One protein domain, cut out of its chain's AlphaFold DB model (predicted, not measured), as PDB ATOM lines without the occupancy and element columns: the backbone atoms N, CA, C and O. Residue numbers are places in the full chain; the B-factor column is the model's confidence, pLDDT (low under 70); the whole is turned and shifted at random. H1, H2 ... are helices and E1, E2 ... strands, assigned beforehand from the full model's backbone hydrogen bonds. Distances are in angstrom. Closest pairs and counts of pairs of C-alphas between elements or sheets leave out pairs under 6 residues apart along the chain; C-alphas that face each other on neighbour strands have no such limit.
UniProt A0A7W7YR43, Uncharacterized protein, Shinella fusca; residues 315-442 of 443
ATOM      1  N   ALA A 315     159.367 233.139 141.125       86.38
ATOM      2  CA  ALA A 315     158.031 232.776 140.658       86.38
ATOM      3  C   ALA A 315     156.949 233.598 141.368       86.38
ATOM      4  O   ALA A 315     156.007 234.047 140.728       86.38
ATOM      5  N   VAL A 316     157.121 233.831 142.672       89.69
ATOM      6  CA  VAL A 316     156.346 234.799 143.459       89.69
ATOM      7  C   VAL A 316     157.346 235.699 144.153       89.69
ATOM      8  O   VAL A 316     158.167 235.209 144.939       89.69
ATOM      9  N   ASP A 317     157.291 236.993 143.861       91.06
ATOM     10  CA  ASP A 317     158.296 237.950 144.304       91.06
ATOM     11  C   ASP A 317     158.513 237.913 145.828       91.06
ATOM     12  O   ASP A 317     157.577 238.001 146.633       91.06
ATOM     13  N   GLY A 318     159.768 237.718 146.231       87.75
ATOM     14  CA  GLY A 318     160.199 237.638 147.627       87.75
ATOM     15  C   GLY A 318     159.707 236.423 148.429       87.75
ATOM     16  O   GLY A 318     160.059 236.321 149.602       87.75
ATOM     17  N   ILE A 319     158.924 235.506 147.844       87.69
ATOM     18  CA  ILE A 319     158.409 234.308 148.538       87.69
ATOM     19  C   ILE A 319     158.930 233.018 147.899       87.69
ATOM     20  O   ILE A 319     159.405 232.133 148.608       87.69
ATOM     21  N   MET A 320     158.841 232.894 146.572       84.94
ATOM     22  CA  MET A 320     159.137 231.646 145.862       84.94
ATOM     23  C   MET A 320     160.175 231.896 144.772       84.94
ATOM     24  O   MET A 320     159.850 232.447 143.726       84.94
ATOM     25  N   GLN A 321     161.420 231.492 145.014       84.56
ATOM     26  CA  GLN A 321     162.489 231.452 144.018       84.56
ATOM     27  C   GLN A 321     162.267 230.326 143.019       84.56
ATOM     28  O   GLN A 321     161.681 229.287 143.318       84.56
ATOM     29  N   SER A 322     162.782 230.523 141.817       78.56
ATOM     30  CA  SER A 322     162.584 229.625 140.703       78.56
ATOM     31  C   SER A 322     163.511 228.430 140.734       78.56
ATOM     32  O   SER A 322     164.686 228.560 141.052       78.56
ATOM     33  N   GLY A 323     162.979 227.260 140.373       68.12
ATOM     34  CA  GLY A 323     163.739 226.009 140.386       68.12
ATOM     35  C   GLY A 323     163.888 225.370 141.771       68.12
ATOM     36  O   GLY A 323     164.732 224.494 141.931       68.12
ATOM     37  N   PHE A 324     163.080 225.783 142.753       69.19
ATOM     38  CA  PHE A 324     163.077 225.219 144.102       69.19
ATOM     39  C   PHE A 324     161.788 224.452 144.417       69.19
ATOM     40  O   PHE A 324     160.702 224.761 143.924       69.19
ATOM     41  N   LEU A 325     161.934 223.467 145.304       70.81
ATOM     42  CA  LEU A 325     160.851 222.707 145.915       70.81
ATOM     43  C   LEU A 325     160.353 223.434 147.171       70.81
ATOM     44  O   LEU A 325     161.146 223.721 148.067       70.81
ATOM     45  N   TYR A 326     159.048 223.678 147.267       75.38
ATOM     46  CA  TYR A 326     158.427 224.353 148.410       75.38
ATOM     47  C   TYR A 326     157.560 223.386 149.213       75.38
ATOM     48  O   TYR A 326     157.330 222.256 148.811       75.38
ATOM     49  N   SER A 327     157.085 223.782 150.388       73.94
ATOM     50  CA  SER A 327     156.110 222.992 151.146       73.94
ATOM     51  C   SER A 327     155.080 223.916 151.767       73.94
ATOM     52  O   SER A 327     155.445 224.858 152.471       73.94
ATOM     53  N   LEU A 328     153.800 223.666 151.480       78.44
ATOM     54  CA  LEU A 328     152.697 224.449 152.025       78.44
ATOM     55  C   LEU A 328     152.111 223.692 153.216       78.44
ATOM     56  O   LEU A 328     151.270 222.805 153.077       78.44
ATOM     57  N   THR A 329     152.559 224.063 154.412       76.38
ATOM     58  CA  THR A 329     152.177 223.392 155.659       76.38
ATOM     59  C   THR A 329     151.172 224.211 156.469       76.38
ATOM     60  O   THR A 329     151.047 225.423 156.320       76.38
ATOM     61  N   GLY A 330     150.391 223.530 157.307       76.81
ATOM     62  CA  GLY A 330     149.304 224.135 158.080       76.81
ATOM     63  C   GLY A 330     148.333 223.082 158.612       76.81
ATOM     64  O   GLY A 330     148.288 221.956 158.103       76.81
ATOM     65  N   GLN A 331     147.548 223.435 159.628       76.62
ATOM     66  CA  GLN A 331     146.583 222.526 160.258       76.62
ATOM     67  C   GLN A 331     145.490 222.069 159.274       76.62
ATOM     68  O   GLN A 331     145.228 222.712 158.254       76.62
ATOM     69  N   THR A 332     144.857 220.928 159.531       75.69
ATOM     70  CA  THR A 332     143.698 220.483 158.739       75.69
ATOM     71  C   THR A 332     142.608 221.557 158.775       75.69
ATOM     72  O   THR A 332     142.354 222.141 159.821       75.69
ATOM     73  N   GLY A 333     142.019 221.873 157.619       77.94
ATOM     74  CA  GLY A 333     141.028 222.950 157.507       77.94
ATOM     75  C   GLY A 333     141.597 224.377 157.459       77.94
ATOM     76  O   GLY A 333     140.836 225.306 157.234       77.94
ATOM     77  N   SER A 334     142.919 224.583 157.561       79.31
ATOM     78  CA  SER A 334     143.538 225.926 157.566       79.31
ATOM     79  C   SER A 334     143.564 226.644 156.203       79.31
ATOM     80  O   SER A 334     144.352 227.565 156.013       79.31
ATOM     81  N   GLY A 335     142.794 226.180 155.216       84.50
ATOM     82  CA  GLY A 335     142.704 226.819 153.898       84.50
ATOM     83  C   GLY A 335     143.859 226.552 152.923       84.50
ATOM     84  O   GLY A 335     143.861 227.142 151.850       84.50
ATOM     85  N   LYS A 336     144.807 225.648 153.221       86.19
ATOM     86  CA  LYS A 336     145.960 225.351 152.335       86.19
ATOM     87  C   LYS A 336     145.563 225.086 150.882       86.19
ATOM     88  O   LYS A 336     146.144 225.666 149.976       86.19
ATOM     89  N   THR A 337     144.555 224.241 150.670       86.19
ATOM     90  CA  THR A 337     144.057 223.899 149.331       86.19
ATOM     91  C   THR A 337     143.529 225.132 148.601       86.19
ATOM     92  O   THR A 337     143.821 225.308 147.427       86.19
ATOM     93  N   ALA A 338     142.817 226.023 149.303       88.88
ATOM     94  CA  ALA A 338     142.326 227.270 148.722       88.88
ATOM     95  C   ALA A 338     143.481 228.212 148.342       88.88
ATOM     96  O   ALA A 338     143.492 228.747 147.241       88.88
ATOM     97  N   VAL A 339     144.493 228.345 149.206       90.69
ATOM     98  CA  VAL A 339     145.701 229.137 148.918       90.69
ATOM     99  C   VAL A 339     146.466 228.573 147.718       90.69
ATOM    100  O   VAL A 339     146.893 229.333 146.855       90.69
ATOM    101  N   ALA A 340     146.612 227.249 147.630       90.69
ATOM    102  CA  ALA A 340     147.279 226.594 146.509       90.69
ATOM    103  C   ALA A 340     146.518 226.783 145.185       90.69
ATOM    104  O   ALA A 340     147.145 227.025 144.159       90.69
ATOM    105  N   LEU A 341     145.184 226.708 145.199       92.94
ATOM    106  CA  LEU A 341     144.359 226.962 144.011       92.94
ATOM    107  C   LEU A 341     144.391 228.436 143.593       92.94
ATOM    108  O   LEU A 341     144.489 228.728 142.406       92.94
ATOM    109  N   LEU A 342     144.387 229.365 144.551       93.62
ATOM    110  CA  LEU A 342     144.555 230.787 144.255       93.62
ATOM    111  C   LEU A 342     145.931 231.070 143.639       93.62
ATOM    112  O   LEU A 342     146.025 231.803 142.663       93.62
ATOM    113  N   LEU A 343     146.994 230.453 144.161       93.19
ATOM    114  CA  LEU A 343     148.331 230.557 143.576       93.19
ATOM    115  C   LEU A 343     148.369 229.992 142.148       93.19
ATOM    116  O   LEU A 343     148.977 230.610 141.274       93.19
ATOM    117  N   ALA A 344     147.705 228.856 141.902       92.69
ATOM    118  CA  ALA A 344     147.565 228.281 140.564       92.69
ATOM    119  C   ALA A 344     146.901 229.273 139.600       92.69
ATOM    120  O   ALA A 344     147.440 229.548 138.530       92.69
ATOM    121  N   LEU A 345     145.780 229.869 140.014       94.25
ATOM    122  CA  LEU A 345     145.067 230.858 139.215       94.25
ATOM    123  C   LEU A 345     145.928 232.098 138.936       94.25
ATOM    124  O   LEU A 345     146.074 232.499 137.785       94.25
ATOM    125  N   CYS A 346     146.544 232.676 139.972       93.38
ATOM    126  CA  CYS A 346     147.398 233.852 139.823       93.38
ATOM    127  C   CYS A 346     148.574 233.591 138.877       93.38
ATOM    128  O   CYS A 346     148.912 234.457 138.072       93.38
ATOM    129  N   THR A 347     149.163 232.394 138.946       91.81
ATOM    130  CA  THR A 347     150.257 231.967 138.063       91.81
ATOM    131  C   THR A 347     149.780 231.812 136.621       91.81
ATOM    132  O   THR A 347     150.436 232.314 135.717       91.81
ATOM    133  N   ALA A 348     148.621 231.195 136.389       90.56
ATOM    134  CA  ALA A 348     148.070 231.037 135.042       90.56
ATOM    135  C   ALA A 348     147.757 232.384 134.372       90.56
ATOM    136  O   ALA A 348     147.991 232.561 133.181       90.56
ATOM    137  N   LEU A 349     147.287 233.356 135.157       90.56
ATOM    138  CA  LEU A 349     146.954 234.698 134.681       90.56
ATOM    139  C   LEU A 349     148.153 235.658 134.637       90.56
ATOM    140  O   LEU A 349     148.039 236.749 134.083       90.56
ATOM    141  N   GLY A 350     149.281 235.316 135.271       89.06
ATOM    142  CA  GLY A 350     150.377 236.265 135.516       89.06
ATOM    143  C   GLY A 350     149.969 237.460 136.389       89.06
ATOM    144  O   GLY A 350     150.544 238.541 136.282       89.06
ATOM    145  N   SER A 351     148.947 237.285 137.228       93.88
ATOM    146  CA  SER A 351     148.401 238.330 138.103       93.88
ATOM    147  C   SER A 351     149.030 238.281 139.503       93.88
ATOM    148  O   SER A 351     149.468 237.209 139.922       93.88
ATOM    149  N   PRO A 352     149.039 239.384 140.275       95.25
ATOM    150  CA  PRO A 352     149.635 239.387 141.606       95.25
ATOM    151  C   PRO A 352     148.999 238.381 142.578       95.25
ATOM    152  O   PRO A 352     147.784 238.367 142.769       95.25
ATOM    153  N   PHE A 353     149.830 237.608 143.276       93.69
ATOM    154  CA  PHE A 353     149.421 236.728 144.369       93.69
ATOM    155  C   PHE A 353     149.720 237.403 145.709       93.69
ATOM    156  O   PHE A 353     150.865 237.756 145.992       93.69
ATOM    157  N   ALA A 354     148.696 237.602 146.545       90.62
ATOM    158  CA  ALA A 354     148.823 238.268 147.850       90.62
ATOM    159  C   ALA A 354     149.587 239.615 147.789       90.62
ATOM    160  O   ALA A 354     150.402 239.926 148.659       90.62
ATOM    161  N   GLY A 355     149.333 240.405 146.738       92.88
ATOM    162  CA  GLY A 355     149.969 241.708 146.516       92.88
ATOM    163  C   GLY A 355     151.409 241.652 145.994       92.88
ATOM    164  O   GLY A 355     152.082 242.678 145.998       92.88
ATOM    165  N   ARG A 356     151.893 240.482 145.560       93.81
ATOM    166  CA  ARG A 356     153.250 240.285 145.030       93.81
ATOM    167  C   ARG A 356     153.211 239.891 143.569       93.81
ATOM    168  O   ARG A 356     152.363 239.093 143.164       93.81
ATOM    169  N   GLU A 357     154.152 240.418 142.791       93.06
ATOM    170  CA  GLU A 357     154.301 240.038 141.390       93.06
ATOM    171  C   GLU A 357     154.495 238.525 141.273       93.06
ATOM    172  O   GLU A 357     155.254 237.906 142.024       93.06
ATOM    173  N   THR A 358     153.740 237.919 140.361       90.75
ATOM    174  CA  THR A 358     153.758 236.478 140.121       90.75
ATOM    175  C   THR A 358     154.055 236.244 138.660       90.75
ATOM    176  O   THR A 358     153.446 236.841 137.773       90.75
ATOM    177  N   LYS A 359     155.029 235.379 138.407       85.25
ATOM    178  CA  LYS A 359     155.455 235.048 137.060       85.25
ATOM    179  C   LYS A 359     154.377 234.210 136.380       85.25
ATOM    180  O   LYS A 359     154.071 233.115 136.843       85.25
ATOM    181  N   GLY A 360     153.845 234.724 135.273       85.56
ATOM    182  CA  GLY A 360     152.871 234.018 134.447       85.56
ATOM    183  C   GLY A 360     153.426 232.716 133.868       85.56
ATOM    184  O   GLY A 360     154.580 232.677 133.429       85.56
ATOM    185  N   GLY A 361     152.616 231.660 133.844       85.06
ATOM    186  CA  GLY A 361     152.998 230.400 133.216       85.06
ATOM    187  C   GLY A 361     151.983 229.277 133.390       85.06
ATOM    188  O   GLY A 361     151.014 229.394 134.138       85.06
ATOM    189  N   ARG A 362     152.255 228.165 132.705       83.88
ATOM    190  CA  ARG A 362     151.458 226.939 132.783       83.88
ATOM    191  C   ARG A 362     151.482 226.355 134.190       83.88
ATOM    192  O   ARG A 362     152.542 226.281 134.821       83.88
ATOM    193  N   VAL A 363     150.344 225.858 134.656       86.19
ATOM    194  CA  VAL A 363     150.234 225.200 135.961       86.19
ATOM    195  C   VAL A 363     149.770 223.762 135.802       86.19
ATOM    196  O   VAL A 363     148.807 223.488 135.099       86.19
ATOM    197  N   PHE A 364     150.420 222.846 136.510       84.69
ATOM    198  CA  PHE A 364     149.937 221.491 136.735       84.69
ATOM    199  C   PHE A 364     149.515 221.370 138.201       84.69
ATOM    200  O   PHE A 364     150.322 221.567 139.108       84.69
ATOM    201  N   TYR A 365     148.251 221.056 138.464       87.12
ATOM    202  CA  TYR A 365     147.738 220.884 139.820       87.12
ATOM    203  C   TYR A 365     147.402 219.421 140.078       87.12
ATOM    204  O   TYR A 365     146.562 218.823 139.406       87.12
ATOM    205  N   PHE A 366     148.026 218.835 141.094       85.25
ATOM    206  CA  PHE A 366     147.760 217.461 141.477       85.25
ATOM    207  C   PHE A 366     146.629 217.368 142.502       85.25
ATOM    208  O   PHE A 366     146.758 217.826 143.630       85.25
ATOM    209  N   ALA A 367     145.528 216.719 142.144       84.12
ATOM    210  CA  ALA A 367     144.369 216.536 143.008       84.12
ATOM    211  C   ALA A 367     144.294 215.086 143.526       84.12
ATOM    212  O   ALA A 367     143.378 214.332 143.190       84.12
ATOM    213  N   GLY A 368     145.299 214.682 144.313       74.88
ATOM    214  CA  GLY A 368     145.477 213.286 144.727       74.88
ATOM    215  C   GLY A 368     144.621 212.810 145.902       74.88
ATOM    216  O   GLY A 368     144.165 211.672 145.896       74.88
ATOM    217  N   GLU A 369     144.405 213.656 146.915       75.06
ATOM    218  CA  GLU A 369     143.680 213.270 148.138       75.06
ATOM    219  C   GLU A 369     142.160 213.249 147.922       75.06
ATOM    220  O   GLU A 369     141.496 212.265 148.240       75.06
ATOM    221  N   ASN A 370     141.606 214.327 147.363       82.81
ATOM    222  CA  ASN A 370     140.178 214.450 147.087       82.81
ATOM    223  C   ASN A 370     139.950 215.302 145.822       82.81
ATOM    224  O   ASN A 370     139.839 216.529 145.916       82.81
ATOM    225  N   PRO A 371     139.911 214.683 144.629       87.50
ATOM    226  CA  PRO A 371     139.766 215.417 143.375       87.50
ATOM    227  C   PRO A 371     138.422 216.134 143.242       87.50
ATOM    228  O   PRO A 371     138.353 217.162 142.569       87.50
ATOM    229  N   ASP A 372     137.371 215.635 143.885       90.88
ATOM    230  CA  ASP A 372     136.044 216.238 143.791       90.88
ATOM    231  C   ASP A 372     135.958 217.513 144.644       90.88
ATOM    232  O   ASP A 372     135.441 218.525 144.174       90.88
ATOM    233  N   ASP A 373     136.558 217.529 145.844       88.19
ATOM    234  CA  ASP A 373     136.709 218.754 146.653       88.19
ATOM    235  C   ASP A 373     137.526 219.826 145.916       88.19
ATOM    236  O   ASP A 373     137.123 220.990 145.871       88.19
ATOM    237  N   VAL A 374     138.629 219.435 145.271       91.44
ATOM    238  CA  VAL A 374     139.429 220.350 144.442       91.44
ATOM    239  C   VAL A 374     138.606 220.902 143.276       91.44
ATOM    240  O   VAL A 374     138.628 222.108 143.040       91.44
ATOM    241  N   THR A 375     137.839 220.048 142.594       94.38
ATOM    242  CA  THR A 375     136.980 220.446 141.467       94.38
ATOM    243  C   THR A 375     135.926 221.462 141.910       94.38
ATOM    244  O   THR A 375     135.791 222.514 141.291       94.38
ATOM    245  N   MET A 376     135.224 221.202 143.019       95.00
ATOM    246  CA  MET A 376     134.214 222.124 143.553       95.00
ATOM    247  C   MET A 376     134.812 223.488 143.917       95.00
ATOM    248  O   MET A 376     134.223 224.524 143.612       95.00
ATOM    249  N   ARG A 377     136.000 223.507 144.538       94.62
ATOM    250  CA  ARG A 377     136.695 224.757 144.886       94.62
ATOM    251  C   ARG A 377     137.181 225.516 143.662       94.62
ATOM    252  O   ARG A 377     137.107 226.738 143.663       94.62
ATOM    253  N   TRP A 378     137.669 224.810 142.645       96.38
ATOM    254  CA  TRP A 378     138.091 225.433 141.396       96.38
ATOM    255  C   TRP A 378     136.907 226.087 140.684       96.38
ATOM    256  O   TRP A 378     136.993 227.263 140.357       96.38
ATOM    257  N   ILE A 379     135.767 225.395 140.565       96.44
ATOM    258  CA  ILE A 379     134.526 225.973 140.015       96.44
ATOM    259  C   ILE A 379     134.120 227.233 140.787       96.44
ATOM    260  O   ILE A 379     133.824 228.258 140.177       96.44
ATOM    261  N   GLY A 380     134.129 227.176 142.124       96.12
ATOM    262  CA  GLY A 380     133.800 228.333 142.958       96.12
ATOM    263  C   GLY A 380     134.751 229.513 142.741       96.12
ATOM    264  O   GLY A 380     134.302 230.650 142.636       96.12
ATOM    265  N   LEU A 381     136.053 229.240 142.619       95.38
ATOM    266  CA  LEU A 381     137.061 230.261 142.350       95.38
ATOM    267  C   LEU A 381     136.876 230.885 140.957       95.38
ATOM    268  O   LEU A 381     136.894 232.103 140.831       95.38
ATOM    269  N   LEU A 382     136.643 230.082 139.918       96.25
ATOM    270  CA  LEU A 382     136.392 230.595 138.568       96.25
ATOM    271  C   LEU A 382     135.129 231.454 138.501       96.25
ATOM    272  O   LEU A 382     135.139 232.504 137.862       96.25
ATOM    273  N   HIS A 383     134.068 231.045 139.201       95.94
ATOM    274  CA  HIS A 383     132.826 231.810 139.278       95.94
ATOM    275  C   HIS A 383     133.041 233.188 139.920       95.94
ATOM    276  O   HIS A 383     132.596 234.189 139.366       95.94
ATOM    277  N   GLU A 384     133.757 233.246 141.047       94.69
ATOM    278  CA  GLU A 384     134.078 234.501 141.747       94.69
ATOM    279  C   GLU A 384     134.891 235.463 140.866       94.69
ATOM    280  O   GLU A 384     134.699 236.677 140.908       94.69
ATOM    281  N   HIS A 385     135.784 234.919 140.037       92.44
ATOM    282  CA  HIS A 385     136.637 235.697 139.141       92.44
ATOM    283  C   HIS A 385     136.037 235.918 137.740       92.44
ATOM    284  O   HIS A 385     136.673 236.581 136.922       92.44
ATOM    285  N   ALA A 386     134.827 235.410 137.468       95.62
ATOM    286  CA  ALA A 386     134.163 235.442 136.161       95.62
ATOM    287  C   ALA A 386     135.036 234.898 135.008       95.62
ATOM    288  O   ALA A 386     135.120 235.506 133.942       95.62
ATOM    289  N   LEU A 387     135.696 233.759 135.239       94.81
ATOM    290  CA  LEU A 387     136.607 233.112 134.288       94.81
ATOM    291  C   LEU A 387     136.029 231.804 133.746       94.81
ATOM    292  O   LEU A 387     135.343 231.074 134.464       94.81
ATOM    293  N   ASP A 388     136.367 231.489 132.497       93.81
ATOM    294  CA  ASP A 388     136.111 230.181 131.896       93.81
ATOM    295  C   ASP A 388     137.292 229.233 132.170       93.81
ATOM    296  O   ASP A 388     138.459 229.620 132.092       93.81
ATOM    297  N   ALA A 389     136.990 227.980 132.511       91.69
ATOM    298  CA  ALA A 389     138.001 226.956 132.744       91.69
ATOM    299  C   ALA A 389     138.790 226.630 131.468       91.69
ATOM    300  O   ALA A 389     139.981 226.337 131.563       91.69
ATOM    301  N   ASP A 390     138.144 226.706 130.300       92.12
ATOM    302  CA  ASP A 390     138.749 226.353 129.009       92.12
ATOM    303  C   ASP A 390     139.755 227.409 128.511       92.12
ATOM    304  O   ASP A 390     140.556 227.140 127.615       92.12
ATOM    305  N   GLU A 391     139.760 228.604 129.112       89.69
ATOM    306  CA  GLU A 391     140.659 229.710 128.756       89.69
ATOM    307  C   GLU A 391     141.957 229.739 129.586       89.69
ATOM    308  O   GLU A 391     142.849 230.551 129.325       89.69
ATOM    309  N   LEU A 392     142.095 228.861 130.587       91.06
ATOM    310  CA  LEU A 392     143.223 228.858 131.519       91.06
ATOM    311  C   LEU A 392     144.236 227.752 131.207       91.06
ATOM    312  O   LEU A 392     143.882 226.587 131.047       91.06
ATOM    313  N   ASP A 393     145.531 228.084 131.247       89.25
ATOM    314  CA  ASP A 393     146.626 227.107 131.109       89.25
ATOM    315  C   ASP A 393     146.905 226.383 132.448       89.25
ATOM    316  O   ASP A 393     148.019 226.403 132.985       89.25
ATOM    317  N   VAL A 394     145.853 225.785 133.024       90.44
ATOM    318  CA  VAL A 394     145.876 225.020 134.281       90.44
ATOM    319  C   VAL A 394     145.412 223.588 134.025       90.44
ATOM    320  O   VAL A 394     144.270 223.335 133.656       90.44
ATOM    321  N   HIS A 395     146.289 222.627 134.301       88.50
ATOM    322  CA  HIS A 395     146.085 221.209 134.019       88.50
ATOM    323  C   HIS A 395     145.940 220.427 135.321       88.50
ATOM    324  O   HIS A 395     146.881 220.347 136.114       88.50
ATOM    325  N   PHE A 396     144.776 219.823 135.555       88.69
ATOM    326  CA  PHE A 396     144.530 219.019 136.753       88.69
ATOM    327  C   PHE A 396     144.853 217.546 136.527       88.69
ATOM    328  O   PHE A 396     144.386 216.929 135.572       88.69
ATOM    329  N   ILE A 397     145.583 216.951 137.466       83.50
ATOM    330  CA  ILE A 397     145.875 215.519 137.468       83.50
ATOM    331  C   ILE A 397     145.075 214.872 138.596       83.50
ATOM    332  O   ILE A 397     145.262 215.209 139.767       83.50
ATOM    333  N   ARG A 398     144.164 213.960 138.246       81.50
ATOM    334  CA  ARG A 398     143.263 213.283 139.195       81.50
ATOM    335  C   ARG A 398     143.832 211.926 139.626       81.50
ATOM    336  O   ARG A 398     144.400 211.210 138.806       81.50
ATOM    337  N   GLY A 399     143.589 211.542 140.882       68.50
ATOM    338  CA  GLY A 399     143.933 210.216 141.423       68.50
ATOM    339  C   GLY A 399     145.324 210.149 142.052       68.50
ATOM    340  O   GLY A 399     145.978 211.165 142.206       68.50
ATOM    341  N   VAL A 400     145.784 208.963 142.452       63.19
ATOM    342  CA  VAL A 400     147.128 208.767 143.029       63.19
ATOM    343  C   VAL A 400     148.061 208.231 141.947       63.19
ATOM    344  O   VAL A 400     147.710 207.265 141.276       63.19
ATOM    345  N   PHE A 401     149.249 208.819 141.794       63.75
ATOM    346  CA  PHE A 401     150.265 208.345 140.849       63.75
ATOM    347  C   PHE A 401     151.670 208.342 141.460       63.75
ATOM    348  O   PHE A 401     151.940 209.032 142.448       63.75
ATOM    349  N   SER A 402     152.574 207.572 140.850       59.81
ATOM    350  CA  SER A 402     154.013 207.666 141.105       59.81
ATOM    351  C   SER A 402     154.570 208.893 140.395       59.81
ATOM    352  O   SER A 402     154.540 208.968 139.167       59.81
ATOM    353  N   VAL A 403     155.064 209.874 141.158       54.75
ATOM    354  CA  VAL A 403     155.635 211.111 140.593       54.75
ATOM    355  C   VAL A 403     156.745 210.793 139.587       54.75
ATOM    356  O   VAL A 403     156.809 211.423 138.537       54.75
ATOM    357  N   SER A 404     157.548 209.766 139.864       53.84
ATOM    358  CA  SER A 404     158.658 209.338 139.012       53.84
ATOM    359  C   SER A 404     158.190 208.739 137.678       53.84
ATOM    360  O   SER A 404     158.790 209.020 136.648       53.84
ATOM    361  N   GLU A 405     157.092 207.975 137.662       57.06
ATOM    362  CA  GLU A 405     156.506 207.448 136.412       57.06
ATOM    363  C   GLU A 405     155.795 208.550 135.612       57.06
ATOM    364  O   GLU A 405     155.870 208.604 134.386       57.06
ATOM    365  N   PHE A 406     155.126 209.468 136.310       59.69
ATOM    366  CA  PHE A 406     154.368 210.549 135.688       59.69
ATOM    367  C   PHE A 406     155.263 211.601 135.017       59.69
ATOM    368  O   PHE A 406     154.955 212.052 133.915       59.69
ATOM    369  N   LEU A 407     156.394 211.956 135.637       54.62
ATOM    370  CA  LEU A 407     157.380 212.854 135.027       54.62
ATOM    371  C   LEU A 407     157.984 212.255 133.745       54.62
ATOM    372  O   LEU A 407     158.154 212.984 132.769       54.62
ATOM    373  N   GLY A 408     158.214 210.936 133.711       52.22
ATOM    374  CA  GLY A 408     158.634 210.225 132.497       52.22
ATOM    375  C   GLY A 408     157.619 210.358 131.358       52.22
ATOM    376  O   GLY A 408     157.982 210.682 130.231       52.22
ATOM    377  N   HIS A 409     156.326 210.230 131.666       54.53
ATOM    378  CA  HIS A 409     155.257 210.387 130.677       54.53
ATOM    379  C   HIS A 409     155.041 211.826 130.185       54.53
ATOM    380  O   HIS A 409     154.660 212.007 129.028       54.53
ATOM    381  N   ILE A 410     155.268 212.848 131.021       51.34
ATOM    382  CA  ILE A 410     155.230 214.255 130.576       51.34
ATOM    383  C   ILE A 410     156.380 214.531 129.603       51.34
ATOM    384  O   ILE A 410     156.159 215.137 128.556       51.34
ATOM    385  N   ALA A 411     157.589 214.055 129.918       48.41
ATOM    386  CA  ALA A 411     158.766 214.255 129.074       48.41
ATOM    387  C   ALA A 411     158.639 213.572 127.697       48.41
ATOM    388  O   ALA A 411     159.115 214.109 126.700       48.41
ATOM    389  N   GLU A 412     157.967 212.417 127.626       39.59
ATOM    390  CA  GLU A 412     157.733 211.676 126.377       39.59
ATOM    391  C   GLU A 412     156.610 212.252 125.502       39.59
ATOM    392  O   GLU A 412     156.601 212.022 124.293       39.59
ATOM    393  N   ARG A 413     155.642 212.976 126.085       41.97
ATOM    394  CA  ARG A 413     154.456 213.471 125.360       41.97
ATOM    395  C   ARG A 413     154.495 214.951 124.988       41.97
ATOM    396  O   ARG A 413     153.685 215.353 124.158       41.97
ATOM    397  N   ASP A 414     155.411 215.743 125.545       42.00
ATOM    398  CA  ASP A 414     155.462 217.190 125.312       42.00
ATOM    399  C   ASP A 414     156.871 217.624 124.853       42.00
ATOM    400  O   ASP A 414     157.798 217.784 125.645       42.00
ATOM    401  N   HIS A 415     157.055 217.841 123.545       37.44
ATOM    402  CA  HIS A 415     158.279 218.416 122.954       37.44
ATOM    403  C   HIS A 415     158.422 219.928 123.219       37.44
ATOM    404  O   HIS A 415     158.914 220.676 122.373       37.44
ATOM    405  N   VAL A 416     157.992 220.423 124.381       37.41
ATOM    406  CA  VAL A 416     157.949 221.861 124.647       37.41
ATOM    407  C   VAL A 416     158.654 222.185 125.953       37.41
ATOM    408  O   VAL A 416     158.115 222.097 127.052       37.41
ATOM    409  N   ALA A 417     159.891 222.644 125.798       32.41
ATOM    410  CA  ALA A 417     160.608 223.401 126.802       32.41
ATOM    411  C   ALA A 417     159.834 224.691 127.121       32.41
ATOM    412  O   ALA A 417     160.054 225.713 126.480       32.41
ATOM    413  N   ASN A 418     158.933 224.675 128.106       35.34
ATOM    414  CA  ASN A 418     158.568 225.901 128.808       35.34
ATOM    415  C   ASN A 418     158.110 225.665 130.250       35.34
ATOM    416  O   ASN A 418     157.459 224.689 130.599       35.34
ATOM    417  N   ARG A 419     158.544 226.603 131.093       46.88
ATOM    418  CA  ARG A 419     158.492 226.624 132.557       46.88
ATOM    419  C   ARG A 419     157.049 226.500 133.069       46.88
ATOM    420  O   ARG A 419     156.256 227.405 132.830       46.88
ATOM    421  N   GLY A 420     156.745 225.432 133.808       44.91
ATOM    422  CA  GLY A 420     155.461 225.244 134.490       44.91
ATOM    423  C   GLY A 420     155.612 225.053 136.003       44.91
ATOM    424  O   GLY A 420     156.650 224.587 136.478       44.91
ATOM    425  N   ALA A 421     154.588 225.429 136.771       52.53
ATOM    426  CA  ALA A 421     154.518 225.194 138.214       52.53
ATOM    427  C   ALA A 421     153.716 223.918 138.508       52.53
ATOM    428  O   ALA A 421     152.596 223.790 138.023       52.53
ATOM    429  N   LEU A 422     154.259 222.988 139.305       54.53
ATOM    430  CA  LEU A 422     153.530 221.811 139.785       54.53
ATOM    431  C   LEU A 422     153.120 222.024 141.261       54.53
ATOM    432  O   LEU A 422     153.911 222.377 142.134       54.53
ATOM    433  N   LEU A 423     151.837 221.877 141.573       57.50
ATOM    434  CA  LEU A 423     151.309 222.085 142.927       57.50
ATOM    435  C   LEU A 423     150.737 220.769 143.453       57.50
ATOM    436  O   LEU A 423     149.858 220.184 142.825       57.50
ATOM    437  N   VAL A 424     151.242 220.297 144.598       54.28
ATOM    438  CA  VAL A 424     150.872 219.008 145.209       54.28
ATOM    439  C   VAL A 424     150.357 219.271 146.637       54.28
ATOM    440  O   VAL A 424     151.080 219.789 147.478       54.28
ATOM    441  N   PRO A 425     149.091 218.982 146.961       46.38
ATOM    442  CA  PRO A 425     148.586 219.021 148.328       46.38
ATOM    443  C   PRO A 425     148.919 217.721 149.089       46.38
ATOM    444  O   PRO A 425     149.109 216.653 148.505       46.38
ATOM    445  N   ARG A 426     149.011 217.815 150.421       36.75
ATOM    446  CA  ARG A 426     149.467 216.744 151.328       36.75
ATOM    447  C   ARG A 426     148.599 215.476 151.228       36.75
ATOM    448  O   ARG A 426     147.428 215.530 151.559       36.75
ATOM    449  N   GLY A 427     149.195 214.324 150.898       37.81
ATOM    450  CA  GLY A 427     148.517 213.012 150.936       37.81
ATOM    451  C   GLY A 427     149.205 211.885 150.150       37.81
ATOM    452  O   GLY A 427     149.003 210.709 150.441       37.81
ATOM    453  N   SER A 428     150.076 212.216 149.197       37.16
ATOM    454  CA  SER A 428     150.825 211.258 148.373       37.16
ATOM    455  C   SER A 428     152.183 210.888 148.988       37.16
ATOM    456  O   SER A 428     152.966 211.755 149.380       37.16
ATOM    457  N   ARG A 429     152.498 209.586 149.070       33.34
ATOM    458  CA  ARG A 429     153.818 209.095 149.506       33.34
ATOM    459  C   ARG A 429     154.880 209.452 148.458       33.34
ATOM    460  O   ARG A 429     154.912 208.860 147.388       33.34
ATOM    461  N   LEU A 430     155.772 210.384 148.788       42.06
ATOM    462  CA  LEU A 430     157.000 210.667 148.037       42.06
ATOM    463  C   LEU A 430     158.140 209.808 148.600       42.06
ATOM    464  O   LEU A 430     158.857 210.265 149.493       42.06
ATOM    465  N   ALA A 431     158.260 208.565 148.131       35.03
ATOM    466  CA  ALA A 431     159.327 207.663 148.569       35.03
ATOM    467  C   ALA A 431     160.602 207.758 147.711       35.03
ATOM    468  O   ALA A 431     161.680 207.650 148.277       35.03
ATOM    469  N   ASP A 432     160.520 208.082 146.416       38.78
ATOM    470  CA  ASP A 432     161.676 207.943 145.513       38.78
ATOM    471  C   ASP A 432     161.813 209.127 144.541       38.78
ATOM    472  O   ASP A 432     161.527 209.005 143.350       38.78
ATOM    473  N   TRP A 433     162.224 210.299 145.044       39.81
ATOM    474  CA  TRP A 433     162.480 211.479 144.202       39.81
ATOM    475  C   TRP A 433     163.976 211.802 144.106       39.81
ATOM    476  O   TRP A 433     164.645 212.001 145.124       39.81
ATOM    477  N   ASP A 434     164.475 211.879 142.873       34.22
ATOM    478  CA  ASP A 434     165.822 212.325 142.518       34.22
ATOM    479  C   ASP A 434     165.822 213.847 142.289       34.22
ATOM    480  O   ASP A 434     164.921 214.395 141.658       34.22
ATOM    481  N   ARG A 435     166.832 214.554 142.805       34.25
ATOM    482  CA  ARG A 435     166.909 216.031 142.892       34.25
ATOM    483  C   ARG A 435     167.111 216.744 141.537       34.25
ATOM    484  O   ARG A 435     167.593 217.875 141.519       34.25
ATOM    485  N   ARG A 436     166.829 216.093 140.407       36.50
ATOM    486  CA  ARG A 436     167.292 216.517 139.071       36.50
ATOM    487  C   ARG A 436     166.255 217.267 138.236       36.50
ATOM    488  O   ARG A 436     166.651 217.944 137.288       36.50
ATOM    489  N   ASP A 437     164.984 217.263 138.631       31.89
ATOM    490  CA  ASP A 437     163.914 217.863 137.829       31.89
ATOM    491  C   ASP A 437     163.502 219.253 138.327       31.89
ATOM    492  O   ASP A 437     163.164 219.459 139.495       31.89
ATOM    493  N   ARG A 438     163.517 220.237 137.417       32.16
ATOM    494  CA  ARG A 438     163.110 221.627 137.678       32.16
ATOM    495  C   ARG A 438     161.586 221.764 137.620       32.16
ATOM    496  O   ARG A 438     161.057 222.399 136.713       32.16
ATOM    497  N   PHE A 439     160.896 221.216 138.612       35.12
ATOM    498  CA  PHE A 439     159.489 221.512 138.871       35.12
ATOM    499  C   PHE A 439     159.332 221.970 140.316       35.12
ATOM    500  O   PHE A 439     159.906 221.392 141.238       35.12
ATOM    501  N   TYR A 440     158.546 223.024 140.521       33.25
ATOM    502  CA  TYR A 440     158.059 223.346 141.856       33.25
ATOM    503  C   TYR A 440     157.166 222.191 142.259       33.25
ATOM    504  O   TYR A 440     156.345 221.766 141.466       33.25
ATOM    505  N   VAL A 441     157.337 221.661 143.451       33.66
ATOM    506  CA  VAL A 441     156.328 220.841 144.109       33.66
ATOM    507  C   VAL A 441     156.149 221.525 145.455       33.66
ATOM    508  O   VAL A 441     157.128 221.826 146.130       33.66
ATOM    509  N   ALA A 442     154.920 221.878 145.808       29.70
ATOM    510  CA  ALA A 442     154.590 222.151 147.199       29.70
ATOM    511  C   ALA A 442     154.472 220.780 147.888       29.70
ATOM    512  O   ALA A 442     153.726 219.948 147.408       29.70
TER     513      ALA A 442
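This is residues 315 to 442 of the 443 residues of an uncharacterized protein of Shinella fusca (UniProt A0A7W7YR43). A small wall of three parallel strands has H1 packed along one face, while H2, on the same face, meets the sheet only near its beginning, with residues 371 to 375. H3 lies well off beyond the other face, and long stretches with no named element run round this body. The printed part has 128 residues, with three named helices and three named strands in the order H1, E1, H2, E2, H3, E3; the sheet's order is E2, E1, E3. The class is mixed, helices and strands, with 55 residues, under half, in named elements. The whole is compact, with a radius of gyration of the C-alphas of 14.3 A and spans of 37 by 30 by 29 A.

After residues 315 to 335, which have no named element, come H1 (residues 336 to 349), E1 (362 to 367), H2 (371 to 385), E2 (394 to 398), H3 (403 to 413) and E3 (420 to 423). H1 is on the sheet at a height of 9.3 A, over E1 and E3, and runs along the strands, at 18 degrees to E1 on the local plane; the closest C-alphas of H1 and E1 are those of Ala 348 and Arg 362, 5.8 A apart. E1, the inner strand, is parallel to E3, with N 364 and O 421 2.8 A apart, and to E2, with N 395 and O 363 2.8 A apart, both within hydrogen-bond range. H2 is on the same face as H1, which gives two layers, helices on one face of a sheet. With residues 337 to 342 alone, H1 touches H2, at a steep tilt of 53 degrees, the same way; their closest C-alphas are those of Leu 341 and Trp 378, 7.0 A apart. E1, H2 and E2 form a strand-helix-strand unit, two parallel neighbour strands with a helix between them along the chain, and its crossover is right-handed. E2, H3 and E3 form a split one, with E1 between its strands in the sheet, also right-handed. H3 is not on the sheet and is apart from H1, H2 and E1. In H1 and H2 every O i to N i+4 pair is within hydrogen-bond range; in H3, 6 of 7 are.

H1, residues 336 to 349, begins at C-alpha 336 (145.960, 225.351, 152.335) and is 20.0 A long. E1, 362 to 367, measures 16.2 A; H2, 371 to 385, 21.0 A; E2, 394 to 398, 13.0 A; H3, 403 to 413, 15.5 A. E3, 420 to 423, measures 9.9 A and ends at C-alpha 423 (151.309, 222.085, 142.927).

The C-alphas farthest apart are those of Ala 386 and Asp 432, 40.0 A. The printed part has no cut, and the link from H1 to E1 is long, 12 residues. Residues 330 to 335 and 408 to 417, of which 408 to 413 belong to H3, stand free. The mean pLDDT of the printed part is 72.9; residues 323 to 324 and 399 to 442 are under 70.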